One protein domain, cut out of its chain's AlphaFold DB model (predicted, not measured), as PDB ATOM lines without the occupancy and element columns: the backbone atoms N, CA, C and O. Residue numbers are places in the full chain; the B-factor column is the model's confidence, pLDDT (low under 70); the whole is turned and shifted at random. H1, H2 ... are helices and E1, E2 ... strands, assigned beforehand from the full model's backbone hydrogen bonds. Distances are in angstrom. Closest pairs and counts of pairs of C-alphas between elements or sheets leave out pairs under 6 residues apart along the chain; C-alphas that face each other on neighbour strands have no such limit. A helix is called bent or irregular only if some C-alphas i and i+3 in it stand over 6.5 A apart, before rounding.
ATOM      1  N   LYS A  41      59.516  22.319  19.737       50.97
ATOM      2  CA  LYS A  41      58.943  22.831  18.486       50.97
ATOM      3  C   LYS A  41      57.642  23.576  18.799       50.97
ATOM      4  O   LYS A  41      56.751  23.011  19.436       50.97
ATOM      5  N   ILE A  42      57.552  24.828  18.360       64.06
ATOM      6  CA  ILE A  42      56.351  25.671  18.464       64.06
ATOM      7  C   ILE A  42      55.255  25.085  17.551       64.06
ATOM      8  O   ILE A  42      55.576  24.397  16.580       64.06
ATOM      9  N   PHE A  43      53.967  25.314  17.849       65.56
ATOM     10  CA  PHE A  43      52.860  24.761  17.052       65.56
ATOM     11  C   PHE A  43      52.979  25.177  15.580       65.56
ATOM     12  O   PHE A  43      52.899  24.315  14.710       65.56
ATOM     13  N   ALA A  44      53.308  26.439  15.302       60.97
ATOM     14  CA  ALA A  44      53.606  26.900  13.943       60.97
ATOM     15  C   ALA A  44      54.672  26.048  13.219       60.97
ATOM     16  O   ALA A  44      54.501  25.703  12.055       60.97
ATOM     17  N   GLN A  45      55.728  25.614  13.914       62.38
ATOM     18  CA  GLN A  45      56.788  24.770  13.345       62.38
ATOM     19  C   GLN A  45      56.334  23.320  13.090       62.38
ATOM     20  O   GLN A  45      56.960  22.596  12.322       62.38
ATOM     21  N   ALA A  46      55.257  22.874  13.740       59.38
ATOM     22  CA  ALA A  46      54.637  21.576  13.479       59.38
ATOM     23  C   ALA A  46      53.638  21.618  12.307       59.38
ATOM     24  O   ALA A  46      53.330  20.570  11.743       59.38
ATOM     25  N   VAL A  47      53.147  22.810  11.945       62.12
ATOM     26  CA  VAL A  47      52.152  23.036  10.880       62.12
ATOM     27  C   VAL A  47      52.751  23.824   9.698       62.12
ATOM     28  O   VAL A  47      52.046  24.179   8.761       62.12
ATOM     29  N   SER A  48      54.070  24.052   9.688       54.75
ATOM     30  CA  SER A  48      54.769  24.872   8.685       54.75
ATOM     31  C   SER A  48      54.684  24.335   7.254       54.75
ATOM     32  O   SER A  48      54.966  25.068   6.321       54.75
ATOM     33  N   ASN A  49      54.255  23.085   7.058       58.12
ATOM     34  CA  ASN A  49      54.046  22.502   5.727       58.12
ATOM     35  C   ASN A  49      52.825  23.084   4.985       58.12
ATOM     36  O   ASN A  49      52.506  22.624   3.895       58.12
ATOM     37  N   VAL A  50      52.096  24.029   5.590       60.72
ATOM     38  CA  VAL A  50      50.883  24.631   5.015       60.72
ATOM     39  C   VAL A  50      51.188  25.912   4.224       60.72
ATOM     40  O   VAL A  50      50.337  26.351   3.454       60.72
ATOM     41  N   CYS A  51      52.371  26.518   4.375       61.06
ATOM     42  CA  CYS A  51      52.744  27.742   3.659       61.06
ATOM     43  C   CYS A  51      54.207  27.735   3.205       61.06
ATOM     44  O   CYS A  51      55.099  27.392   3.974       61.06
ATOM     45  N   ASP A  52      54.442  28.193   1.974       63.97
ATOM     46  CA  ASP A  52      55.752  28.155   1.301       63.97
ATOM     47  C   ASP A  52      56.716  29.277   1.734       63.97
ATOM     48  O   ASP A  52      57.861  29.333   1.287       63.97
ATOM     49  N   ILE A  53      56.275  30.197   2.602       74.19
ATOM     50  CA  ILE A  53      57.083  31.334   3.057       74.19
ATOM     51  C   ILE A  53      57.822  30.945   4.336       74.19
ATOM     52  O   ILE A  53      57.217  30.764   5.395       74.19
ATOM     53  N   SER A  54      59.149  30.854   4.253       71.00
ATOM     54  CA  SER A  54      59.979  30.580   5.427       71.00
ATOM     55  C   SER A  54      59.983  31.777   6.380       71.00
ATOM     56  O   SER A  54      60.226  32.909   5.965       71.00
ATOM     57  N   TYR A  55      59.822  31.524   7.681       66.81
ATOM     58  CA  TYR A  55      59.887  32.559   8.723       66.81
ATOM     59  C   TYR A  55      61.202  33.355   8.695       66.81
ATOM     60  O   TYR A  55      61.219  34.539   9.013       66.81
ATOM     61  N   SER A  56      62.304  32.733   8.264       69.94
ATOM     62  CA  SER A  56      63.605  33.401   8.127       69.94
ATOM     63  C   SER A  56      63.634  34.503   7.064       69.94
ATOM     64  O   SER A  56      64.521  35.350   7.108       69.94
ATOM     65  N   GLN A  57      62.700  34.486   6.112       75.00
ATOM     66  CA  GLN A  57      62.588  35.478   5.040       75.00
ATOM     67  C   GLN A  57      61.729  36.682   5.448       75.00
ATOM     68  O   GLN A  57      61.709  37.685   4.734       75.00
ATOM     69  N   LEU A  58      61.011  36.586   6.572       81.25
ATOM     70  CA  LEU A  58      60.154  37.656   7.062       81.25
ATOM     71  C   LEU A  58      60.980  38.700   7.825       81.25
ATOM     72  O   LEU A  58      61.908  38.342   8.558       81.25
ATOM     73  N   PRO A  59      60.638  39.993   7.697       79.56
ATOM     74  CA  PRO A  59      61.265  41.030   8.497       79.56
ATOM     75  C   PRO A  59      61.023  40.765   9.984       79.56
ATOM     76  O   PRO A  59      59.968  40.266  10.396       79.56
ATOM     77  N   LYS A  60      62.027  41.098  10.797       81.56
ATOM     78  CA  LYS A  60      61.911  41.001  12.250       81.56
ATOM     79  C   LYS A  60      61.153  42.219  12.778       81.56
ATOM     80  O   LYS A  60      61.498  43.342  12.407       81.56
ATOM     81  N   PRO A  61      60.171  42.024  13.666       81.88
ATOM     82  CA  PRO A  61      59.530  43.129  14.360       81.88
ATOM     83  C   PRO A  61      60.551  43.893  15.206       81.88
ATOM     84  O   PRO A  61      61.408  43.288  15.852       81.88
ATOM     85  N   CYS A  62      60.442  45.216  15.220       78.81
ATOM     86  CA  CYS A  62      61.211  46.097  16.089       78.81
ATOM     87  C   CYS A  62      60.284  46.758  17.115       78.81
ATOM     88  O   CYS A  62      59.104  46.998  16.857       78.81
ATOM     89  N   ILE A  63      60.815  47.029  18.301       75.44
ATOM     90  CA  ILE A  63      60.101  47.729  19.369       75.44
ATOM     91  C   ILE A  63      60.534  49.201  19.287       75.44
ATOM     92  O   ILE A  63      61.720  49.485  19.446       75.44
ATOM     93  N   LYS A  64      59.609  50.128  18.984       67.31
ATOM     94  CA  LYS A  64      59.854  51.588  19.017       67.31
ATOM     95  C   LYS A  64      59.048  52.160  20.191       67.31
ATOM     96  O   LYS A  64      57.846  52.388  20.060       67.31
ATOM     97  N   GLY A  65      59.695  52.335  21.346       68.50
ATOM     98  CA  GLY A  65      59.012  52.657  22.610       68.50
ATOM     99  C   GLY A  65      58.150  51.485  23.092       68.50
ATOM    100  O   GLY A  65      58.584  50.342  23.012       68.50
ATOM    101  N   ASP A  66      56.910  51.747  23.503       66.62
ATOM    102  CA  ASP A  66      55.956  50.695  23.907       66.62
ATOM    103  C   ASP A  66      55.235  50.034  22.716       66.62
ATOM    104  O   ASP A  66      54.395  49.148  22.876       66.62
ATOM    105  N   ARG A  67      55.540  50.465  21.485       77.00
ATOM    106  CA  ARG A  67      54.778  50.104  20.285       77.00
ATOM    107  C   ARG A  67      55.558  49.138  19.397       77.00
ATOM    108  O   ARG A  67      56.750  49.316  19.131       77.00
ATOM    109  N   ARG A  68      54.862  48.115  18.891       88.12
ATOM    110  CA  ARG A  68      55.417  47.160  17.922       88.12
ATOM    111  C   ARG A  68      55.417  47.774  16.525       88.12
ATOM    112  O   ARG A  68      54.394  48.291  16.071       88.12
ATOM    113  N   ALA A  69      56.551  47.685  15.840       90.12
ATOM    114  CA  ALA A  69      56.733  48.190  14.491       90.12
ATOM    115  C   ALA A  69      57.346  47.130  13.568       90.12
ATOM    116  O   ALA A  69      58.171  46.317  13.984       90.12
ATOM    117  N   ILE A  70      56.968  47.154  12.294       92.75
ATOM    118  CA  ILE A  70      57.487  46.256  11.264       92.75
ATOM    119  C   ILE A  70      57.881  47.056  10.026       92.75
ATOM    120  O   ILE A  70      57.127  47.913   9.570       92.75
ATOM    121  N   GLN A  71      59.069  46.780   9.491       92.44
ATOM    122  CA  GLN A  71      59.523  47.333   8.218       92.44
ATOM    123  C   GLN A  71      59.187  46.344   7.104       92.44
ATOM    124  O   GLN A  71      59.670  45.211   7.111       92.44
ATOM    125  N   ILE A  72      58.365  46.768   6.150       92.81
ATOM    126  CA  ILE A  72      58.166  46.050   4.893       92.81
ATOM    127  C   ILE A  72      59.386  46.314   4.013       92.81
ATOM    128  O   ILE A  72      59.895  47.435   3.970       92.81
ATOM    129  N   ARG A  73      59.869  45.266   3.342       91.56
ATOM    130  CA  ARG A  73      60.960  45.397   2.380       91.56
ATOM    131  C   ARG A  73      60.472  46.125   1.131       91.56
ATOM    132  O   ARG A  73      59.380  45.829   0.647       91.56
ATOM    133  N   ASP A  74      61.300  47.023   0.615       92.00
ATOM    134  CA  ASP A  74      60.938  47.866  -0.524       92.00
ATOM    135  C   ASP A  74      60.634  47.036  -1.777       92.00
ATOM    136  O   ASP A  74      59.620  47.277  -2.414       92.00
ATOM    137  N   ASP A  75      61.404  45.978  -2.048       92.25
ATOM    138  CA  ASP A  75      61.175  45.085  -3.191       92.25
ATOM    139  C   ASP A  75      59.809  44.387  -3.139       92.25
ATOM    140  O   ASP A  75      59.089  44.313  -4.131       92.25
ATOM    141  N   GLU A  76      59.403  43.919  -1.959       91.75
ATOM    142  CA  GLU A  76      58.098  43.275  -1.795       91.75
ATOM    143  C   GLU A  76      56.939  44.267  -1.931       91.75
ATOM    144  O   GLU A  76      55.858  43.879  -2.389       91.75
ATOM    145  N   TYR A  77      57.161  45.518  -1.510       91.75
ATOM    146  CA  TYR A  77      56.210  46.618  -1.641       91.75
ATOM    147  C   TYR A  77      56.072  47.077  -3.097       91.75
ATOM    148  O   TYR A  77      54.945  47.233  -3.567       91.75
ATOM    149  N   ASP A  78      57.187  47.216  -3.813       91.44
ATOM    150  CA  ASP A  78      57.235  47.581  -5.231       91.44
ATOM    151  C   ASP A  78      56.529  46.517  -6.085       91.44
ATOM    152  O   ASP A  78      55.643  46.851  -6.866       91.44
ATOM    153  N   ASP A  79      56.774  45.228  -5.827       90.00
ATOM    154  CA  ASP A  79      56.001  44.129  -6.420       90.00
ATOM    155  C   ASP A  79      54.485  44.241  -6.121       90.00
ATOM    156  O   ASP A  79      53.638  43.797  -6.901       90.00
ATOM    157  N   GLY A  80      54.127  44.761  -4.941       87.50
ATOM    158  CA  GLY A  80      52.749  45.039  -4.527       87.50
ATOM    159  C   GLY A  80      52.101  46.118  -5.380       87.50
ATOM    160  O   GLY A  80      50.988  45.920  -5.868       87.50
ATOM    161  N   LEU A  81      52.822  47.218  -5.592       88.50
ATOM    162  CA  LEU A  81      52.416  48.296  -6.484       88.50
ATOM    163  C   LEU A  81      52.310  47.803  -7.926       88.50
ATOM    164  O   LEU A  81      51.300  48.047  -8.579       88.50
ATOM    165  N   ASP A  82      53.295  47.049  -8.406       87.38
ATOM    166  CA  ASP A  82      53.300  46.487  -9.753       87.38
ATOM    167  C   ASP A  82      52.134  45.528  -9.999       87.38
ATOM    168  O   ASP A  82      51.575  45.505 -11.097       87.38
ATOM    169  N   ALA A  83      51.723  44.771  -8.979       81.56
ATOM    170  CA  ALA A  83      50.574  43.880  -9.070       81.56
ATOM    171  C   ALA A  83      49.234  44.629  -9.167       81.56
ATOM    172  O   ALA A  83      48.292  44.087  -9.746       81.56
ATOM    173  N   CYS A  84      49.128  45.843  -8.611       79.81
ATOM    174  CA  CYS A  84      47.892  46.631  -8.623       79.81
ATOM    175  C   CYS A  84      47.937  47.899  -9.492       79.81
ATOM    176  O   CYS A  84      46.936  48.609  -9.552       79.81
ATOM    177  N   LYS A  85      49.037  48.192 -10.201       82.50
ATOM    178  CA  LYS A  85      49.205  49.426 -11.001       82.50
ATOM    179  C   LYS A  85      48.199  49.591 -12.136       82.50
ATOM    180  O   LYS A  85      47.970  50.700 -12.607       82.50
ATOM    181  N   HIS A  86      47.618  48.485 -12.589       78.69
ATOM    182  CA  HIS A  86      46.601  48.477 -13.634       78.69
ATOM    183  C   HIS A  86      45.180  48.389 -13.074       78.69
ATOM    184  O   HIS A  86      44.242  48.401 -13.859       78.69
ATOM    185  N   ASN A  87      44.996  48.322 -11.752       77.38
ATOM    186  CA  ASN A  87      43.669  48.232 -11.155       77.38
ATOM    187  C   ASN A  87      43.023  49.620 -11.134       77.38
ATOM    188  O   ASN A  87      43.591  50.579 -10.609       77.38
ATOM    189  N   LEU A  88      41.809  49.729 -11.668       74.88
ATOM    190  CA  LEU A  88      41.071  50.987 -11.705       74.88
ATOM    191  C   LEU A  88      40.024  51.006 -10.595       74.88
ATOM    192  O   LEU A  88      39.109  50.189 -10.563       74.88
ATOM    193  N   GLN A  89      40.115  51.977  -9.691       74.62
ATOM    194  CA  GLN A  89      39.098  52.183  -8.666       74.62
ATOM    195  C   GLN A  89      38.104  53.256  -9.119       74.62
ATOM    196  O   GLN A  89      38.468  54.409  -9.337       74.62
ATOM    197  N   GLY A  90      36.829  52.882  -9.244       72.12
ATOM    198  CA  GLY A  90      35.761  53.769  -9.701       72.12
ATOM    199  C   GLY A  90      34.598  53.839  -8.717       72.12
ATOM    200  O   GLY A  90      34.230  52.846  -8.087       72.12
ATOM    201  N   ARG A  91      33.966  55.012  -8.600       74.88
ATOM    202  CA  ARG A  91      32.677  55.165  -7.910       74.88
ATOM    203  C   ARG A  91      31.573  55.343  -8.941       74.88
ATOM    204  O   ARG A  91      31.665  56.211  -9.800       74.88
ATOM    205  N   ILE A  92      30.511  54.552  -8.819       74.00
ATOM    206  CA  ILE A  92      29.300  54.717  -9.619       74.00
ATOM    207  C   ILE A  92      28.199  55.297  -8.742       74.00
ATOM    208  O   ILE A  92      27.847  54.746  -7.690       74.00
ATOM    209  N   ILE A  93      27.653  56.416  -9.207       78.50
ATOM    210  CA  ILE A  93      26.551  57.131  -8.574       78.50
ATOM    211  C   ILE A  93      25.283  56.816  -9.362       78.50
ATOM    212  O   ILE A  93      25.219  57.036 -10.571       78.50
ATOM    213  N   TRP A  94      24.275  56.288  -8.673       74.38
ATOM    214  CA  TRP A  94      22.985  55.969  -9.276       74.38
ATOM    215  C   TRP A  94      21.968  57.091  -9.015       74.38
ATOM    216  O   TRP A  94      21.896  57.580  -7.881       74.38
ATOM    217  N   PRO A  95      21.132  57.462 -10.006       77.56
ATOM    218  CA  PRO A  95      20.007  58.368  -9.787       77.56
ATOM    219  C   PRO A  95      19.071  57.849  -8.689       77.56
ATOM    220  O   PRO A  95      18.854  56.637  -8.560       77.56
ATOM    221  N   LYS A  96      18.498  58.761  -7.898       77.94
ATOM    222  CA  LYS A  96      17.582  58.415  -6.800       77.94
ATOM    223  C   LYS A  96      16.421  57.555  -7.322       77.94
ATOM    224  O   LYS A  96      15.823  57.868  -8.344       77.94
ATOM    225  N   GLY A  97      16.121  56.458  -6.623       75.81
ATOM    226  CA  GLY A  97      15.046  55.523  -6.991       75.81
ATOM    227  C   GLY A  97      15.405  54.480  -8.057       75.81
ATOM    228  O   GLY A  97      14.592  53.597  -8.324       75.81
ATOM    229  N   SER A  98      16.610  54.523  -8.640       74.62
ATOM    230  CA  SER A  98      17.062  53.483  -9.569       74.62
ATOM    231  C   SER A  98      17.591  52.246  -8.834       74.62
ATOM    232  O   SER A  98      18.181  52.326  -7.754       74.62
ATOM    233  N   ASN A  99      17.359  51.069  -9.417       75.00
ATOM    234  CA  ASN A  99      17.884  49.818  -8.875       75.00
ATOM    235  C   ASN A  99      19.378  49.688  -9.221       75.00
ATOM    236  O   ASN A  99      19.734  49.892 -10.386       75.00
ATOM    237  N   PRO A 100      20.249  49.301  -8.266       71.69
ATOM    238  CA  PRO A 100      21.656  49.038  -8.549       71.69
ATOM    239  C   PRO A 100      21.805  48.015  -9.679       71.69
ATOM    240  O   PRO A 100      21.175  46.955  -9.654       71.69
ATOM    241  N   ILE A 101      22.644  48.323 -10.668       74.00
ATOM    242  CA  ILE A 101      22.906  47.397 -11.771       74.00
ATOM    243  C   ILE A 101      23.716  46.203 -11.247       74.00
ATOM    244  O   ILE A 101      24.702  46.366 -10.530       74.00
ATOM    245  N   ILE A 102      23.299  44.988 -11.617       80.00
ATOM    246  CA  ILE A 102      24.030  43.748 -11.322       80.00
ATOM    247  C   ILE A 102      25.397  43.797 -12.020       80.00
ATOM    248  O   ILE A 102      25.472  44.210 -13.175       80.00
ATOM    249  N   VAL A 103      26.457  43.327 -11.351       76.62
ATOM    250  CA  VAL A 103      27.855  43.363 -11.837       76.62
ATOM    251  C   VAL A 103      27.993  42.894 -13.290       76.62
ATOM    252  O   VAL A 103      28.653  43.551 -14.086       76.62
ATOM    253  N   GLU A 104      27.302  41.821 -13.672       78.62
ATOM    254  CA  GLU A 104      27.328  41.290 -15.040       78.62
ATOM    255  C   GLU A 104      26.738  42.261 -16.079       78.62
ATOM    256  O   GLU A 104      27.316  42.504 -17.138       78.62
ATOM    257  N   SER A 105      25.593  42.874 -15.774       81.94
ATOM    258  CA  SER A 105      24.970  43.882 -16.642       81.94
ATOM    259  C   SER A 105      25.800  45.159 -16.717       81.94
ATOM    260  O   SER A 105      25.819  45.838 -17.742       81.94
ATOM    261  N   LEU A 106      26.495  45.487 -15.631       81.12
ATOM    262  CA  LEU A 106      27.391  46.625 -15.570       81.12
ATOM    263  C   LEU A 106      28.650  46.390 -16.400       81.12
ATOM    264  O   LEU A 106      28.997  47.249 -17.203       81.12
ATOM    265  N   ARG A 107      29.262  45.205 -16.298       78.88
ATOM    266  CA  ARG A 107      30.365  44.788 -17.166       78.88
ATOM    267  C   ARG A 107      29.974  44.927 -18.634       78.88
ATOM    268  O   ARG A 107      30.714  45.534 -19.392       78.88
ATOM    269  N   LYS A 108      28.778  44.472 -19.025       83.44
ATOM    270  CA  LYS A 108      28.271  44.636 -20.402       83.44
ATOM    271  C   LYS A 108      28.185  46.100 -20.839       83.44
ATOM    272  O   LYS A 108      28.580  46.409 -21.955       83.44
ATOM    273  N   LYS A 109      27.697  47.000 -19.979       84.06
ATOM    274  CA  LYS A 109      27.652  48.443 -20.283       84.06
ATOM    275  C   LYS A 109      29.048  49.054 -20.385       84.06
ATOM    276  O   LYS A 109      29.297  49.836 -21.293       84.06
ATOM    277  N   LEU A 110      29.953  48.675 -19.485       80.25
ATOM    278  CA  LEU A 110      31.328  49.161 -19.498       80.25
ATOM    279  C   LEU A 110      32.099  48.663 -20.726       80.25
ATOM    280  O   LEU A 110      32.874  49.429 -21.275       80.25
ATOM    281  N   VAL A 111      31.836  47.445 -21.212       82.19
ATOM    282  CA  VAL A 111      32.426  46.919 -22.462       82.19
ATOM    283  C   VAL A 111      32.055  47.767 -23.676       82.19
ATOM    284  O   VAL A 111      32.867  47.923 -24.581       82.19
ATOM    285  N   VAL A 112      30.849  48.339 -23.701       82.81
ATOM    286  CA  VAL A 112      30.433  49.234 -24.792       82.81
ATOM    287  C   VAL A 112      31.189  50.562 -24.737       82.81
ATOM    288  O   VAL A 112      31.540  51.105 -25.780       82.81
ATOM    289  N   LEU A 113      31.447  51.080 -23.534       79.56
ATOM    290  CA  LEU A 113      32.135  52.358 -23.342       79.56
ATOM    291  C   LEU A 113      33.656  52.224 -23.502       79.56
ATOM    292  O   LEU A 113      34.294  53.118 -24.048       79.56
ATOM    293  N   TRP A 114      34.235  51.113 -23.044       78.75
ATOM    294  CA  TRP A 114      35.672  50.848 -23.025       78.75
ATOM    295  C   TRP A 114      35.977  49.583 -23.830       78.75
ATOM    296  O   TRP A 114      35.799  48.462 -23.344       78.75
ATOM    297  N   LYS A 115      36.470  49.778 -25.060       66.69
ATOM    298  CA  LYS A 115      36.705  48.717 -26.058       66.69
ATOM    299  C   LYS A 115      37.601  47.571 -25.552       66.69
ATOM    300  O   LYS A 115      37.410  46.436 -25.982       66.69
ATOM    301  N   ASP A 116      38.481  47.828 -24.581       64.69
ATOM    302  CA  ASP A 116      39.462  46.855 -24.070       64.69
ATOM    303  C   ASP A 116      39.154  46.281 -22.675       64.69
ATOM    304  O   ASP A 116      39.930  45.488 -22.133       64.69
ATOM    305  N   ILE A 117      37.990  46.589 -22.084       66.75
ATOM    306  CA  ILE A 117      37.647  46.102 -20.735       66.75
ATOM    307  C   ILE A 117      37.380  44.585 -20.689       66.75
ATOM    308  O   ILE A 117      37.230  44.003 -19.619       66.75
ATOM    309  N   GLY A 118      37.301  43.908 -21.841       57.78
ATOM    310  CA  GLY A 118      36.936  42.490 -21.934       57.78
ATOM    311  C   GLY A 118      37.813  41.559 -21.085       57.78
ATOM    312  O   GLY A 118      37.313  40.552 -20.577       57.78
ATOM    313  N   ARG A 119      39.086  41.927 -20.872       64.12
ATOM    314  CA  ARG A 119      40.045  41.191 -20.026       64.12
ATOM    315  C   ARG A 119      40.002  41.575 -18.540       64.12
ATOM    316  O   ARG A 119      40.583  40.859 -17.731       64.12
ATOM    317  N   TRP A 120      39.327  42.665 -18.190       67.00
ATOM    318  CA  TRP A 120      39.291  43.232 -16.842       67.00
ATOM    319  C   TRP A 120      38.205  42.559 -15.991       67.00
ATOM    320  O   TRP A 120      37.166  42.117 -16.501       67.00
ATOM    321  N   GLY A 121      38.457  42.450 -14.686       69.62
ATOM    322  CA  GLY A 121      37.550  41.823 -13.730       69.62
ATOM    323  C   GLY A 121      36.802  42.882 -12.933       69.62
ATOM    324  O   GLY A 121      37.415  43.677 -12.245       69.62
ATOM    325  N   VAL A 122      35.468  42.887 -12.986       69.69
ATOM    326  CA  VAL A 122      34.672  43.868 -12.230       69.69
ATOM    327  C   VAL A 122      34.277  43.292 -10.878       69.69
ATOM    328  O   VAL A 122      33.498  42.336 -10.827       69.69
ATOM    329  N   THR A 123      34.718  43.927  -9.793       71.12
ATOM    330  CA  THR A 123      34.334  43.535  -8.431       71.12
ATOM    331  C   THR A 123      33.636  44.684  -7.723       71.12
ATOM    332  O   THR A 123      34.190  45.769  -7.529       71.12
ATOM    333  N   SER A 124      32.379  44.455  -7.328       67.44
ATOM    334  CA  SER A 124      31.637  45.424  -6.529       67.44
ATOM    335  C   SER A 124      32.158  45.418  -5.096       67.44
ATOM    336  O   SER A 124      32.229  44.383  -4.436       67.44
ATOM    337  N   ILE A 125      32.514  46.599  -4.600       65.38
ATOM    338  CA  ILE A 125      32.917  46.776  -3.203       65.38
ATOM    339  C   ILE A 125      31.653  46.876  -2.334       65.38
ATOM    340  O   ILE A 125      31.651  46.398  -1.210       65.38
ATOM    341  N   GLY A 126      30.547  47.382  -2.905       62.28
ATOM    342  CA  GLY A 126      29.189  47.433  -2.343       62.28
ATOM    343  C   GLY A 126      28.735  48.865  -2.003       62.28
ATOM    344  O   GLY A 126      29.310  49.827  -2.516       62.28
ATOM    345  N   LYS A 127      27.683  49.032  -1.181       56.09
ATOM    346  CA  LYS A 127      27.088  50.348  -0.867       56.09
ATOM    347  C   LYS A 127      27.707  51.002   0.373       56.09
ATOM    348  O   LYS A 127      27.742  50.382   1.430       56.09
ATOM    349  N   GLY A 128      28.122  52.269   0.256       50.78
ATOM    350  CA  GLY A 128      28.610  53.078   1.386       50.78
ATOM    351  C   GLY A 128      30.077  52.860   1.774       50.78
ATOM    352  O   GLY A 128      30.434  53.036   2.941       50.78
ATOM    353  N   PHE A 129      30.931  52.466   0.825       47.53
ATOM    354  CA  PHE A 129      32.342  52.233   1.116       47.53
ATOM    355  C   PHE A 129      33.148  53.517   1.154       47.53
ATOM    356  O   PHE A 129      33.384  54.180   0.151       47.53
ATOM    357  N   TYR A 130      33.592  53.823   2.364       46.44
ATOM    358  CA  TYR A 130      34.703  54.717   2.611       46.44
ATOM    359  C   TYR A 130      35.995  53.912   2.453       46.44
ATOM    360  O   TYR A 130      36.021  52.730   2.803       46.44
ATOM    361  N   GLU A 131      37.044  54.563   1.963       50.22
ATOM    362  CA  GLU A 131      38.424  54.087   1.790       50.22
ATOM    363  C   GLU A 131      39.070  53.684   3.137       50.22
ATOM    364  O   GLU A 131      39.971  54.322   3.663       50.22
ATOM    365  N   LYS A 132      38.512  52.656   3.778       57.03
ATOM    366  CA  LYS A 132      38.846  52.186   5.133       57.03
ATOM    367  C   LYS A 132      39.414  50.762   5.117       57.03
ATOM    368  O   LYS A 132      39.608  50.166   6.172       57.03
ATOM    369  N   GLY A 133      39.614  50.197   3.925       68.75
ATOM    370  CA  GLY A 133      40.205  48.876   3.722       68.75
ATOM    371  C   GLY A 133      41.730  48.915   3.747       68.75
ATOM    372  O   GLY A 133      42.346  49.976   3.621       68.75
ATOM    373  N   LEU A 134      42.344  47.746   3.910       79.94
ATOM    374  CA  LEU A 134      43.775  47.586   3.672       79.94
ATOM    375  C   LEU A 134      44.053  47.851   2.184       79.94
ATOM    376  O   LEU A 134      43.411  47.234   1.332       79.94
ATOM    377  N   SER A 135      44.974  48.767   1.872       83.12
ATOM    378  CA  SER A 135      45.292  49.124   0.483       83.12
ATOM    379  C   SER A 135      45.840  47.913  -0.291       83.12
ATOM    380  O   SER A 135      46.459  47.028   0.305       83.12
ATOM    381  N   GLN A 136      45.545  47.836  -1.592       80.88
ATOM    382  CA  GLN A 136      45.721  46.632  -2.421       80.88
ATOM    383  C   GLN A 136      47.168  46.135  -2.475       80.88
ATOM    384  O   GLN A 136      47.408  44.929  -2.448       80.88
ATOM    385  N   GLU A 137      48.126  47.051  -2.452       86.38
ATOM    386  CA  GLU A 137      49.554  46.774  -2.491       86.38
ATOM    387  C   GLU A 137      50.038  45.925  -1.299       86.38
ATOM    388  O   GLU A 137      51.017  45.195  -1.419       86.38
ATOM    389  N   TYR A 138      49.314  45.923  -0.170       88.25
ATOM    390  CA  TYR A 138      49.657  45.114   1.008       88.25
ATOM    391  C   TYR A 138      49.092  43.688   0.981       88.25
ATOM    392  O   TYR A 138      49.404  42.898   1.872       88.25
ATOM    393  N   TRP A 139      48.262  43.326  -0.004       87.25
ATOM    394  CA  TRP A 139      47.585  42.018  -0.041       87.25
ATOM    395  C   TRP A 139      48.478  40.872  -0.518       87.25
ATOM    396  O   TRP A 139      48.045  39.718  -0.540       87.25
ATOM    397  N   ARG A 140      49.740  41.150  -0.863       86.69
ATOM    398  CA  ARG A 140      50.699  40.094  -1.189       86.69
ATOM    399  C   ARG A 140      50.970  39.230   0.051       86.69
ATOM    400  O   ARG A 140      51.232  39.778   1.124       86.69
ATOM    401  N   PRO A 141      50.979  37.887  -0.070       88.06
ATOM    402  CA  PRO A 141      51.150  36.987   1.074       88.06
ATOM    403  C   PRO A 141      52.376  37.300   1.933       88.06
ATOM    404  O   PRO A 141      52.288  37.291   3.156       88.06
ATOM    405  N   LYS A 142      53.506  37.651   1.311       89.94
ATOM    406  CA  LYS A 142      54.736  38.012   2.026       89.94
ATOM    407  C   LYS A 142      54.585  39.274   2.877       89.94
ATOM    408  O   LYS A 142      55.068  39.291   4.005       89.94
ATOM    409  N   ILE A 143      53.866  40.288   2.389       91.31
ATOM    410  CA  ILE A 143      53.578  41.509   3.154       91.31
ATOM    411  C   ILE A 143      52.610  41.204   4.302       91.31
ATOM    412  O   ILE A 143      52.867  41.587   5.441       91.31
ATOM    413  N   LEU A 144      51.535  40.455   4.041       92.12
ATOM    414  CA  LEU A 144      50.588  40.054   5.087       92.12
ATOM    415  C   LEU A 144      51.271  39.246   6.196       92.12
ATOM    416  O   LEU A 144      51.001  39.462   7.376       92.12
ATOM    417  N   PHE A 145      52.180  38.344   5.826       92.38
ATOM    418  CA  PHE A 145      52.938  37.531   6.774       92.38
ATOM    419  C   PHE A 145      53.980  38.360   7.519       92.38
ATOM    420  O   PHE A 145      54.184  38.128   8.706       92.38
ATOM    421  N   ALA A 146      54.603  39.342   6.864       92.50
ATOM    422  CA  ALA A 146      55.480  40.304   7.520       92.50
ATOM    423  C   ALA A 146      54.721  41.096   8.594       92.50
ATOM    424  O   ALA A 146      55.162  41.173   9.732       92.50
ATOM    425  N   ILE A 147      53.536  41.622   8.281       92.44
ATOM    426  CA  ILE A 147      52.727  42.357   9.262       92.44
ATOM    427  C   ILE A 147      52.287  41.426  10.402       92.44
ATOM    428  O   ILE A 147      52.420  41.758  11.580       92.44
ATOM    429  N   ALA A 148      51.824  40.223  10.061       92.62
ATOM    430  CA  ALA A 148      51.444  39.196  11.024       92.62
ATOM    431  C   ALA A 148      52.611  38.742  11.923       92.62
ATOM    432  O   ALA A 148      52.373  38.410  13.086       92.62
ATOM    433  N   SER A 149      53.857  38.768  11.434       91.56
ATOM    434  CA  SER A 149      55.045  38.407  12.221       91.56
ATOM    435  C   SER A 149      55.285  39.358  13.398       91.56
ATOM    436  O   SER A 149      55.833  38.947  14.419       91.56
ATOM    437  N   GLY A 150      54.819  40.610  13.294       89.75
ATOM    438  CA  GLY A 150      54.818  41.578  14.395       89.75
ATOM    439  C   GLY A 150      53.885  41.219  15.546       89.75
ATOM    440  O   GLY A 150      54.134  41.587  16.699       89.75
ATOM    441  N   VAL A 151      52.831  40.468  15.243       90.50
ATOM    442  CA  VAL A 151      51.789  40.079  16.193       90.50
ATOM    443  C   VAL A 151      52.081  38.701  16.799       90.50
ATOM    444  O   VAL A 151      51.968  38.527  18.009       90.50
ATOM    445  N   GLY A 152      52.513  37.735  15.989       89.56
ATOM    446  CA  GLY A 152      52.883  36.390  16.433       89.56
ATOM    447  C   GLY A 152      53.576  35.601  15.324       89.56
ATOM    448  O   GLY A 152      54.198  36.184  14.446       89.56
ATOM    449  N   THR A 153      53.483  34.270  15.326       90.12
ATOM    450  CA  THR A 153      54.060  33.465  14.231       90.12
ATOM    451  C   THR A 153      53.001  33.179  13.164       90.12
ATOM    452  O   THR A 153      52.080  32.411  13.446       90.12
ATOM    453  N   PRO A 154      53.080  33.762  11.953       91.38
ATOM    454  CA  PRO A 154      52.100  33.502  10.905       91.38
ATOM    455  C   PRO A 154      52.136  32.032  10.471       91.38
ATOM    456  O   PRO A 154      53.204  31.433  10.357       91.38
ATOM    457  N   ILE A 155      50.954  31.460  10.240       88.62
ATOM    458  CA  ILE A 155      50.762  30.071   9.807       88.62
ATOM    459  C   ILE A 155      50.240  30.041   8.372       88.62
ATOM    460  O   ILE A 155      50.871  29.424   7.523       88.62
ATOM    461  N   CYS A 156      49.091  30.674   8.102       88.50
ATOM    462  CA  CYS A 156      48.493  30.738   6.763       88.50
ATOM    463  C   CYS A 156      47.429  31.837   6.634       88.50
ATOM    464  O   CYS A 156      46.876  32.301   7.628       88.50
ATOM    465  N   THR A 157      47.090  32.241   5.412       87.69
ATOM    466  CA  THR A 157      45.900  33.065   5.127       87.69
ATOM    467  C   THR A 157      44.655  32.199   4.962       87.69
ATOM    468  O   THR A 157      44.743  31.036   4.569       87.69
ATOM    469  N   ASN A 158      43.469  32.750   5.234       82.88
ATOM    470  CA  ASN A 158      42.228  32.024   4.948       82.88
ATOM    471  C   ASN A 158      41.962  31.924   3.431       82.88
ATOM    472  O   ASN A 158      42.488  32.714   2.654       82.88
ATOM    473  N   ASN A 159      41.062  31.018   3.030       77.12
ATOM    474  CA  ASN A 159      40.720  30.788   1.619       77.12
ATOM    475  C   ASN A 159      40.242  32.054   0.876       77.12
ATOM    476  O   ASN A 159      40.377  32.150  -0.334       77.12
ATOM    477  N   ILE A 160      39.647  33.021   1.587       75.81
ATOM    478  CA  ILE A 160      39.164  34.277   0.988       75.81
ATOM    479  C   ILE A 160      40.330  35.236   0.723       75.81
ATOM    480  O   ILE A 160      40.403  35.806  -0.354       75.81
ATOM    481  N   THR A 161      41.251  35.387   1.675       79.81
ATOM    482  CA  THR A 161      42.430  36.265   1.559       79.81
ATOM    483  C   THR A 161      43.478  35.667   0.620       79.81
ATOM    484  O   THR A 161      44.240  36.406   0.017       79.81
ATOM    485  N   SER A 162      43.516  34.336   0.476       74.62
ATOM    486  CA  SER A 162      44.430  33.642  -0.441       74.62
ATOM    487  C   SER A 162      43.955  33.611  -1.897       74.62
ATOM    488  O   SER A 162      44.699  33.153  -2.761       74.62
ATOM    489  N   LYS A 163      42.712  34.016  -2.179       72.25
ATOM    490  CA  LYS A 163      42.195  34.095  -3.551       72.25
ATOM    491  C   LYS A 163      42.804  35.285  -4.288       72.25
ATOM    492  O   LYS A 163      43.230  36.256  -3.671       72.25
ATOM    493  N   SER A 164      42.808  35.204  -5.621       61.53
ATOM    494  CA  SER A 164      43.203  36.327  -6.476       61.53
ATOM    495  C   SER A 164      42.418  37.581  -6.100       61.53
ATOM    496  O   SER A 164      41.228  37.495  -5.795       61.53
ATOM    497  N   MET A 165      43.084  38.734  -6.160       58.47
ATOM    498  CA  MET A 165      42.552  40.054  -5.818       58.47
ATOM    499  C   MET A 165      41.167  40.311  -6.441       58.47
ATOM    500  O   MET A 165      40.285  40.855  -5.786       58.47
ATOM    501  N   LEU A 166      40.928  39.817  -7.659       54.97
ATOM    502  CA  LEU A 166      39.651  39.942  -8.371       54.97
ATOM    503  C   LEU A 166      38.487  39.184  -7.705       54.97
ATOM    504  O   LEU A 166      37.338  39.594  -7.822       54.97
ATOM    505  N   GLU A 167      38.750  38.100  -6.976       54.03
ATOM    506  CA  GLU A 167      37.723  37.321  -6.271       54.03
ATOM    507  C   GLU A 167      37.500  37.779  -4.824       54.03
ATOM    508  O   GLU A 167      36.539  37.338  -4.180       54.03
ATOM    509  N   ILE A 168      38.367  38.652  -4.298       56.84
ATOM    510  CA  ILE A 168      38.226  39.211  -2.955       56.84
ATOM    511  C   ILE A 168      37.088  40.223  -2.996       56.84
ATOM    512  O   ILE A 168      37.255  41.427  -3.164       56.84
ATOM    513  N   SER A 169      35.877  39.713  -2.812       51.09
ATOM    514  CA  SER A 169      34.754  40.562  -2.464       51.09
ATOM    515  C   SER A 169      35.115  41.233  -1.134       51.09
ATOM    516  O   SER A 169      35.443  40.544  -0.168       51.09
ATOM    517  N   PHE A 170      35.055  42.563  -1.095       55.66
ATOM    518  CA  PHE A 170      35.042  43.412   0.102       55.66
ATOM    519  C   PHE A 170      36.350  44.068   0.595       55.66
ATOM    520  O   PHE A 170      36.217  45.110   1.206       55.66
ATOM    521  N   PHE A 171      37.584  43.613   0.339       64.12
ATOM    522  CA  PHE A 171      38.846  44.342   0.691       64.12
ATOM    523  C   PHE A 171      38.956  45.013   2.092       64.12
ATOM    524  O   PHE A 171      39.815  45.866   2.323       64.12
ATOM    525  N   HIS A 172      38.102  44.684   3.064       70.69
ATOM    526  CA  HIS A 172      38.039  45.444   4.319       70.69
ATOM    527  C   HIS A 172      39.190  45.109   5.248       70.69
ATOM    528  O   HIS A 172      39.710  45.984   5.934       70.69
ATOM    529  N   TYR A 173      39.551  43.832   5.288       81.69
ATOM    530  CA  TYR A 173      40.591  43.327   6.157       81.69
ATOM    531  C   TYR A 173      41.182  42.040   5.590       81.69
ATOM    532  O   TYR A 173      40.470  41.238   4.980       81.69
ATOM    533  N   ALA A 174      42.470  41.826   5.835       86.44
ATOM    534  CA  ALA A 174      43.133  40.565   5.533       86.44
ATOM    535  C   ALA A 174      43.048  39.621   6.739       86.44
ATOM    536  O   ALA A 174      43.271  40.052   7.872       86.44
ATOM    537  N   ARG A 175      42.739  38.340   6.495       89.06
ATOM    538  CA  ARG A 175      42.666  37.290   7.524       89.06
ATOM    539  C   ARG A 175      43.908  36.416   7.514       89.06
ATOM    540  O   ARG A 175      44.118  35.655   6.566       89.06
ATOM    541  N   VAL A 176      44.665  36.450   8.608       91.00
ATOM    542  CA  VAL A 176      45.874  35.635   8.788       91.00
ATOM    543  C   VAL A 176      45.747  34.792  10.051       91.00
ATOM    544  O   VAL A 176      45.440  35.309  11.119       91.00
ATOM    545  N   LEU A 177      45.967  33.486   9.933       91.12
ATOM    546  CA  LEU A 177      46.095  32.561  11.050       91.12
ATOM    547  C   LEU A 177      47.495  32.695  11.649       91.12
ATOM    548  O   LEU A 177      48.485  32.533  10.937       91.12
ATOM    549  N   ILE A 178      47.580  32.960  12.949       90.75
ATOM    550  CA  ILE A 178      48.827  33.236  13.666       90.75
ATOM    551  C   ILE A 178      48.879  32.412  14.946       90.75
ATOM    552  O   ILE A 178      47.900  32.358  15.684       90.75
ATOM    553  N   ASP A 179      50.031  31.812  15.237       89.81
ATOM    554  CA  ASP A 179      50.357  31.261  16.550       89.81
ATOM    555  C   ASP A 179      50.742  32.384  17.524       89.81
ATOM    556  O   ASP A 179      51.740  33.087  17.327       89.81
ATOM    557  N   LEU A 180      49.931  32.562  18.563       89.62
ATOM    558  CA  LEU A 180      50.033  33.647  19.535       89.62
ATOM    559  C   LEU A 180      50.378  33.127  20.922       89.62
ATOM    560  O   LEU A 180      49.790  32.146  21.375       89.62
ATOM    561  N   ASN A 181      51.269  33.830  21.621       85.44
ATOM    562  CA  ASN A 181      51.580  33.585  23.026       85.44
ATOM    563  C   ASN A 181      50.660  34.421  23.930       85.44
ATOM    564  O   ASN A 181      50.891  35.608  24.127       85.44
ATOM    565  N   LEU A 182      49.647  33.793  24.528       85.31
ATOM    566  CA  LEU A 182      48.666  34.476  25.389       85.31
ATOM    567  C   LEU A 182      49.221  34.887  26.766       85.31
ATOM    568  O   LEU A 182      48.504  35.473  27.573       85.31
ATOM    569  N   ASN A 183      50.481  34.555  27.069       81.19
ATOM    570  CA  ASN A 183      51.156  35.070  28.263       81.19
ATOM    571  C   ASN A 183      51.594  36.529  28.112       81.19
ATOM    572  O   ASN A 183      51.881  37.158  29.128       81.19
ATOM    573  N   GLU A 184      51.730  37.003  26.877       83.19
ATOM    574  CA  GLU A 184      52.159  38.358  26.550       83.19
ATOM    575  C   GLU A 184      50.946  39.260  26.320       83.19
ATOM    576  O   GLU A 184      49.834  38.787  26.070       83.19
ATOM    577  N   GLU A 185      51.166  40.569  26.404       83.12
ATOM    578  CA  GLU A 185      50.143  41.545  26.053       83.12
ATOM    579  C   GLU A 185      49.801  41.457  24.560       83.12
ATOM    580  O   GLU A 185      50.677  41.339  23.697       83.12
ATOM    581  N   LEU A 186      48.501  41.485  24.261       87.38
ATOM    582  CA  LEU A 186      48.008  41.357  22.898       87.38
ATOM    583  C   LEU A 186      48.282  42.633  22.105       87.38
ATOM    584  O   LEU A 186      47.925  43.739  22.498       87.38
ATOM    585  N   CYS A 187      48.870  42.461  20.926       88.94
ATOM    586  CA  CYS A 187      49.144  43.557  20.010       88.94
ATOM    587  C   CYS A 187      47.861  43.950  19.264       88.94
ATOM    588  O   CYS A 187      47.435  43.235  18.359       88.94
ATOM    589  N   HIS A 188      47.232  45.066  19.626       89.44
ATOM    590  CA  HIS A 188      46.009  45.548  18.964       89.44
ATOM    591  C   HIS A 188      46.267  46.536  17.824       89.44
ATOM    592  O   HIS A 188      45.418  46.691  16.949       89.44
ATOM    593  N   ARG A 189      47.438  47.178  17.808       89.44
ATOM    594  CA  ARG A 189      47.886  48.085  16.748       89.44
ATOM    595  C   ARG A 189      49.352  47.830  16.433       89.44
ATOM    596  O   ARG A 189      50.141  47.596  17.345       89.44
ATOM    597  N   ILE A 190      49.706  47.880  15.154       91.06
ATOM    598  CA  ILE A 190      51.080  47.700  14.678       91.06
ATOM    599  C   ILE A 190      51.466  48.848  13.749       91.06
ATOM    600  O   ILE A 190      50.713  49.187  12.839       91.06
ATOM    601  N   LEU A 191      52.638  49.444  13.974       92.19
ATOM    602  CA  LEU A 191      53.195  50.444  13.068       92.19
ATOM    603  C   LEU A 191      53.860  49.739  11.886       92.19
ATOM    604  O   LEU A 191      54.838  49.013  12.052       92.19
ATOM    605  N   VAL A 192      53.356  49.974  10.687       92.00
ATOM    606  CA  VAL A 192      53.905  49.429   9.453       92.00
ATOM    607  C   VAL A 192      54.678  50.524   8.743       92.00
ATOM    608  O   VAL A 192      54.112  51.553   8.386       92.00
ATOM    609  N   LYS A 193      55.971  50.291   8.538       91.81
ATOM    610  CA  LYS A 193      56.872  51.177   7.807       91.81
ATOM    611  C   LYS A 193      57.175  50.599   6.431       91.81
ATOM    612  O   LYS A 193      57.345  49.389   6.285       91.81
ATOM    613  N   ARG A 194      57.266  51.472   5.442       90.88
ATOM    614  CA  ARG A 194      57.665  51.201   4.058       90.88
ATOM    615  C   ARG A 194      58.477  52.387   3.534       90.88
ATOM    616  O   ARG A 194      58.643  53.377   4.246       90.88
ATOM    617  N   LYS A 195      58.954  52.301   2.293       87.56
ATOM    618  CA  LYS A 195      59.688  53.375   1.614       87.56
ATOM    619  C   LYS A 195      58.976  54.731   1.736       87.56
ATOM    620  O   LYS A 195      57.896  54.918   1.176       87.56
ATOM    621  N   GLY A 196      59.569  55.637   2.516       85.50
ATOM    622  CA  GLY A 196      59.091  57.010   2.721       85.50
ATOM    623  C   GLY A 196      57.762  57.157   3.470       85.50
ATOM    624  O   GLY A 196      57.183  58.235   3.442       85.50
ATOM    625  N   TYR A 197      57.223  56.098   4.087       88.75
ATOM    626  CA  TYR A 197      55.902  56.178   4.715       88.75
ATOM    627  C   TYR A 197      55.708  55.167   5.846       88.75
ATOM    628  O   TYR A 197      56.111  54.006   5.754       88.75
ATOM    629  N   ALA A 198      55.001  55.576   6.887       90.06
ATOM    630  CA  ALA A 198      54.620  54.773   8.029       90.06
ATOM    631  C   ALA A 198      53.143  54.998   8.381       90.06
ATOM    632  O   ALA A 198      52.618  56.107   8.282       90.06
ATOM    633  N   LEU A 199      52.461  53.923   8.777       90.00
ATOM    634  CA  LEU A 199      51.056  53.957   9.180       90.00
ATOM    635  C   LEU A 199      50.746  52.904  10.237       90.00
ATOM    636  O   LEU A 199      51.318  51.813  10.218       90.00
ATOM    637  N   PHE A 200      49.800  53.183  11.127       90.12
ATOM    638  CA  PHE A 200      49.269  52.183  12.041       90.12
ATOM    639  C   PHE A 200      48.217  51.313  11.354       90.12
ATOM    640  O   PHE A 200      47.334  51.798  10.644       90.12
ATOM    641  N   MET A 201      48.297  50.007  11.595       89.56
ATOM    642  CA  MET A 201      47.263  49.039  11.244       89.56
ATOM    643  C   MET A 201      46.611  48.488  12.510       89.56
ATOM    644  O   MET A 201      47.296  48.121  13.466       89.56
ATOM    645  N   ASP A 202      45.285  48.395  12.486       89.69
ATOM    646  CA  ASP A 202      44.490  47.762  13.532       89.69
ATOM    647  C   ASP A 202      44.501  46.238  13.365       89.69
ATOM    648  O   ASP A 202      44.319  45.708  12.264       89.69
ATOM    649  N   VAL A 203      44.645  45.544  14.493       91.06
ATOM    650  CA  VAL A 203      44.645  44.086  14.614       91.06
ATOM    651  C   VAL A 203      43.445  43.659  15.455       91.06
ATOM    652  O   VAL A 203      43.338  43.986  16.640       91.06
ATOM    653  N   LYS A 204      42.531  42.885  14.860       91.06
ATOM    654  CA  LYS A 204      41.392  42.290  15.583       91.06
ATOM    655  C   LYS A 204      41.523  40.778  15.647       91.06
ATOM    656  O   LYS A 204      41.662  40.135  14.614       91.06
ATOM    657  N   TYR A 205      41.419  40.218  16.847       90.44
ATOM    658  CA  TYR A 205      41.499  38.779  17.090       90.44
ATOM    659  C   TYR A 205      40.121  38.128  16.955       90.44
ATOM    660  O   TYR A 205      39.161  38.555  17.597       90.44
ATOM    661  N   GLU A 206      40.014  37.076  16.147       88.62
ATOM    662  CA  GLU A 206      38.795  36.276  16.041       88.62
ATOM    663  C   GLU A 206      38.811  35.127  17.051       88.62
ATOM    664  O   GLU A 206      39.804  34.409  17.175       88.62
ATOM    665  N   ASN A 207      37.684  34.912  17.738       83.50
ATOM    666  CA  ASN A 207      37.502  33.819  18.702       83.50
ATOM    667  C   ASN A 207      38.582  33.770  19.800       83.50
ATOM    668  O   ASN A 207      39.008  32.689  20.217       83.50
ATOM    669  N   LEU A 208      39.029  34.940  20.267       85.88
ATOM    670  CA  LEU A 208      39.951  35.043  21.393       85.88
ATOM    671  C   LEU A 208      39.291  34.454  22.648       85.88
ATOM    672  O   LEU A 208      38.265  34.944  23.112       85.88
ATOM    673  N   LEU A 209      39.867  33.373  23.169       81.75
ATOM    674  CA  LEU A 209      39.385  32.711  24.380       81.75
ATOM    675  C   LEU A 209      39.946  33.391  25.626       81.75
ATOM    676  O   LEU A 209      41.102  33.814  25.627       81.75
ATOM    677  N   ASP A 210      39.181  33.356  26.717       83.25
ATOM    678  CA  ASP A 210      39.654  33.810  28.024       83.25
ATOM    679  C   ASP A 210      40.950  33.100  28.421       83.25
ATOM    680  O   ASP A 210      41.071  31.875  28.295       83.25
ATOM    681  N   PHE A 211      41.910  33.859  28.942       86.06
ATOM    682  CA  PHE A 211      43.188  33.335  29.396       86.06
ATOM    683  C   PHE A 211      43.364  33.536  30.901       86.06
ATOM    684  O   PHE A 211      43.242  34.640  31.431       86.06
ATOM    685  N   CYS A 212      43.691  32.456  31.609       87.19
ATOM    686  CA  CYS A 212      43.940  32.519  33.039       87.19
ATOM    687  C   CYS A 212      45.414  32.817  33.325       87.19
ATOM    688  O   CYS A 212      46.277  31.948  33.159       87.19
ATOM    689  N   SER A 213      45.687  34.009  33.858       85.75
ATOM    690  CA  SER A 213      47.028  34.452  34.261       85.75
ATOM    691  C   SER A 213      47.673  33.560  35.328       85.75
ATOM    692  O   SER A 213      48.898  33.444  35.349       85.75
ATOM    693  N   TYR A 214      46.875  32.882  36.158       86.88
ATOM    694  CA  TYR A 214      47.360  31.989  37.210       86.88
ATOM    695  C   TYR A 214      47.730  30.603  36.674       86.88
ATOM    696  O   TYR A 214      48.882  30.183  36.732       86.88
ATOM    697  N   CYS A 215      46.759  29.869  36.118       87.00
ATOM    698  CA  CYS A 215      46.994  28.483  35.709       87.00
ATOM    699  C   CYS A 215      47.527  28.321  34.281       87.00
ATOM    700  O   CYS A 215      47.761  27.183  33.852       87.00
ATOM    701  N   LYS A 216      47.685  29.438  33.559       86.06
ATOM    702  CA  LYS A 216      48.164  29.520  32.173       86.06
ATOM    703  C   LYS A 216      47.379  28.603  31.234       86.06
ATOM    704  O   LYS A 216      47.960  27.871  30.441       86.06
ATOM    705  N   CYS A 217      46.058  28.557  31.408       81.56
ATOM    706  CA  CYS A 217      45.150  27.756  30.586       81.56
ATOM    707  C   CYS A 217      44.083  28.654  29.968       81.56
ATOM    708  O   CYS A 217      43.612  29.592  30.610       81.56
ATOM    709  N   THR A 218      43.676  28.314  28.749       83.00
ATOM    710  CA  THR A 218      42.586  28.980  28.029       83.00
ATOM    711  C   THR A 218      41.210  28.475  28.477       83.00
ATOM    712  O   THR A 218      41.085  27.321  28.896       83.00
ATOM    713  N   GLY A 219      40.174  29.294  28.302       83.62
ATOM    714  CA  GLY A 219      38.763  28.971  28.538       83.62
ATOM    715  C   GLY A 219      38.195  29.467  29.870       83.62
ATOM    716  O   GLY A 219      37.061  29.132  30.193       83.62
ATOM    717  N   HIS A 220      38.974  30.205  30.662       85.56
ATOM    718  CA  HIS A 220      38.504  30.934  31.843       85.56
ATOM    719  C   HIS A 220      39.514  32.026  32.204       85.56
ATOM    720  O   HIS A 220      40.701  31.892  31.904       85.56
ATOM    721  N   TYR A 221      39.068  33.069  32.898       86.25
ATOM    722  CA  TYR A 221      39.931  34.119  33.439       86.25
ATOM    723  C   TYR A 221      40.286  33.853  34.914       86.25
ATOM    724  O   TYR A 221      39.827  32.880  35.521       86.25
ATOM    725  N   PHE A 222      41.149  34.694  35.490       84.12
ATOM    726  CA  PHE A 222      41.712  34.508  36.833       84.12
ATOM    727  C   PHE A 222      40.652  34.252  37.921       84.12
ATOM    728  O   PHE A 222      40.820  33.350  38.746       84.12
ATOM    729  N   GLU A 223      39.530  34.976  37.911       84.56
ATOM    730  CA  GLU A 223      38.547  34.906  38.999       84.56
ATOM    731  C   GLU A 223      37.773  33.583  39.044       84.56
ATOM    732  O   GLU A 223      37.428  33.114  40.127       84.56
ATOM    733  N   ILE A 224      37.571  32.924  37.901       87.12
ATOM    734  CA  ILE A 224      36.873  31.626  37.815       87.12
ATOM    735  C   ILE A 224      37.888  30.464  37.810       87.12
ATOM    736  O   ILE A 224      37.556  29.297  37.583       87.12
ATOM    737  N   CYS A 225      39.169  30.737  38.076       89.12
ATOM    738  CA  CYS A 225      40.188  29.698  38.074       89.12
ATOM    739  C   CYS A 225      40.010  28.721  39.235       89.12
ATOM    740  O   CYS A 225      40.263  29.052  40.384       89.12
ATOM    741  N   LYS A 226      39.694  27.461  38.925       87.88
ATOM    742  CA  LYS A 226      39.610  26.378  39.923       87.88
ATOM    743  C   LYS A 226      40.957  25.966  40.525       87.88
ATOM    744  O   LYS A 226      40.983  25.162  41.446       87.88
ATOM    745  N   GLU A 525      25.048  54.749  -3.573       52.53
ATOM    746  CA  GLU A 525      26.421  54.783  -4.085       52.53
ATOM    747  C   GLU A 525      27.022  53.380  -4.085       52.53
ATOM    748  O   GLU A 525      26.866  52.664  -3.097       52.53
ATOM    749  N   VAL A 526      27.717  52.984  -5.155       51.72
ATOM    750  CA  VAL A 526      28.481  51.727  -5.207       51.72
ATOM    751  C   VAL A 526      29.903  52.027  -5.673       51.72
ATOM    752  O   VAL A 526      30.096  52.673  -6.697       51.72
ATOM    753  N   THR A 527      30.904  51.561  -4.924       55.62
ATOM    754  CA  THR A 527      32.322  51.647  -5.335       55.62
ATOM    755  C   THR A 527      32.756  50.317  -5.948       55.62
ATOM    756  O   THR A 527      32.255  49.266  -5.542       55.62
ATOM    757  N   MET A 528      33.650  50.350  -6.932       58.56
ATOM    758  CA  MET A 528      34.133  49.180  -7.663       58.56
ATOM    759  C   MET A 528      35.632  49.252  -7.931       58.56
ATOM    760  O   MET A 528      36.200  50.341  -7.996       58.56
ATOM    761  N   ILE A 529      36.228  48.077  -8.118       56.12
ATOM    762  CA  ILE A 529      37.569  47.905  -8.678       56.12
ATOM    763  C   ILE A 529      37.410  47.150 -10.003       56.12
ATOM    764  O   ILE A 529      36.608  46.211 -10.080       56.12
ATOM    765  N   LEU A 530      38.111  47.628 -11.027       53.41
ATOM    766  CA  LEU A 530      38.171  47.102 -12.387       53.41
ATOM    767  C   LEU A 530      39.564  46.547 -12.664       53.41
ATOM    768  O   LEU A 530      40.535  47.238 -12.270       53.41
TER     769      LEU A 530
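AT A GLANCE: This is residues 41 to 226 and 525 to 530 of the 530 residues of an uncharacterized protein of Medicago truncatula (UniProt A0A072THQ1). The model is a loose, elongated body of two lobes. In the larger lobe helix H5 sits between a strongly twisted four-stranded sheet, E1 E2 E7 E8, and the hairpin E5 and E6, with H1 beyond that hairpin; H2 and H4 lie toward the smaller lobe, a three-stranded sheet E3 E9 E4 with H3 beside it, and the unnamed residues 206 to 226 extend the opposite end. The 192 printed residues include five named helices and nine named strands, in the order H1 E1 E2 H2 E3 H3 E4 H4 H5 E5 E6 E7 E8 E9, of mixed class. The four-stranded sheet is mixed, the other two antiparallel; the radius of gyration of the C-alphas is 20.4 A and the spans are 66 by 40 by 34 A.

IN THESE COORDINATES: H1, residues 43 to 50, begins at C-alpha 43 (52.860, 24.761, 17.052) and is irregular, with C-alphas 46 and 49 7.8 A apart. E1 is residues 62 to 64, E2 67 to 71, H2 74 to 84 (15.4 A), E3 89 to 94 (16.6 A), H3 103 to 113 (15.2 A), E4 123 to 127 and H4 136 to 139. H5 is residues 141 to 151 (15.4 A), E5 153 to 157, E6 174 to 181 (20.6 A), E7 189 to 194 (16.3 A) and E8 197 to 205 (25.8 A). E9, residues 525 to 529, ends at C-alpha 529 (37.569, 47.905, -8.678).

HOW THE PARTS SIT: E1 and E2 form an antiparallel hairpin, with N 62 and O 69 2.8 A apart. E2 and E7 are parallel, N 70 to O 191 2.8 A, and E7 and E8 form a hairpin, N 192 to O 199 2.8 A. H5 is on this sheet, two layers, at a height of 9.3 A over the sheet; the closest C-alphas of E2 and H5 are Ile 70 and Gly 150, 6.2 A. In the hairpin E5 and E6, N 155 and O 177 are 2.8 A apart, and E6 bends by 55 degrees at residue 177. The closest C-alphas of H5 and E5 are Ala 148 and Pro 154, 5.7 A; those of H1 and E5 are Ala 44 and Ile 155, 5.9 A. H2 touches H4, closest C-alphas Gly 80 and Glu 137, 4.2 A. E9 is antiparallel to E3, N 90 to O 528 2.9 A, and to E4, N 125 to O 527 2.8 A. E3, H3, E4 make a split strand-helix-strand unit, two strands running the same way with E9 between them, and its crossover is right-handed; H3 only grazes this sheet with residues 103 to 107. Every O i to N i+4 pair is within hydrogen-bond range in H2 and H3, 2 of 4 in H1 and 5 of 7 in H5; H4 is too short for such a pair.

THE WHOLE: The C-alphas of Lys 115 and Lys 226 are the two farthest apart, 69.7 A. Residues 227 to 524 are not printed, and C-alphas 226 and 525 are 54.0 A apart across the cut. The links H1 to E1 and E5 to E6 are long. Mean pLDDT of the printed part is 78.3; 49 residues are under 70, among them 41 to 52, 124 to 133 and 525 to 530.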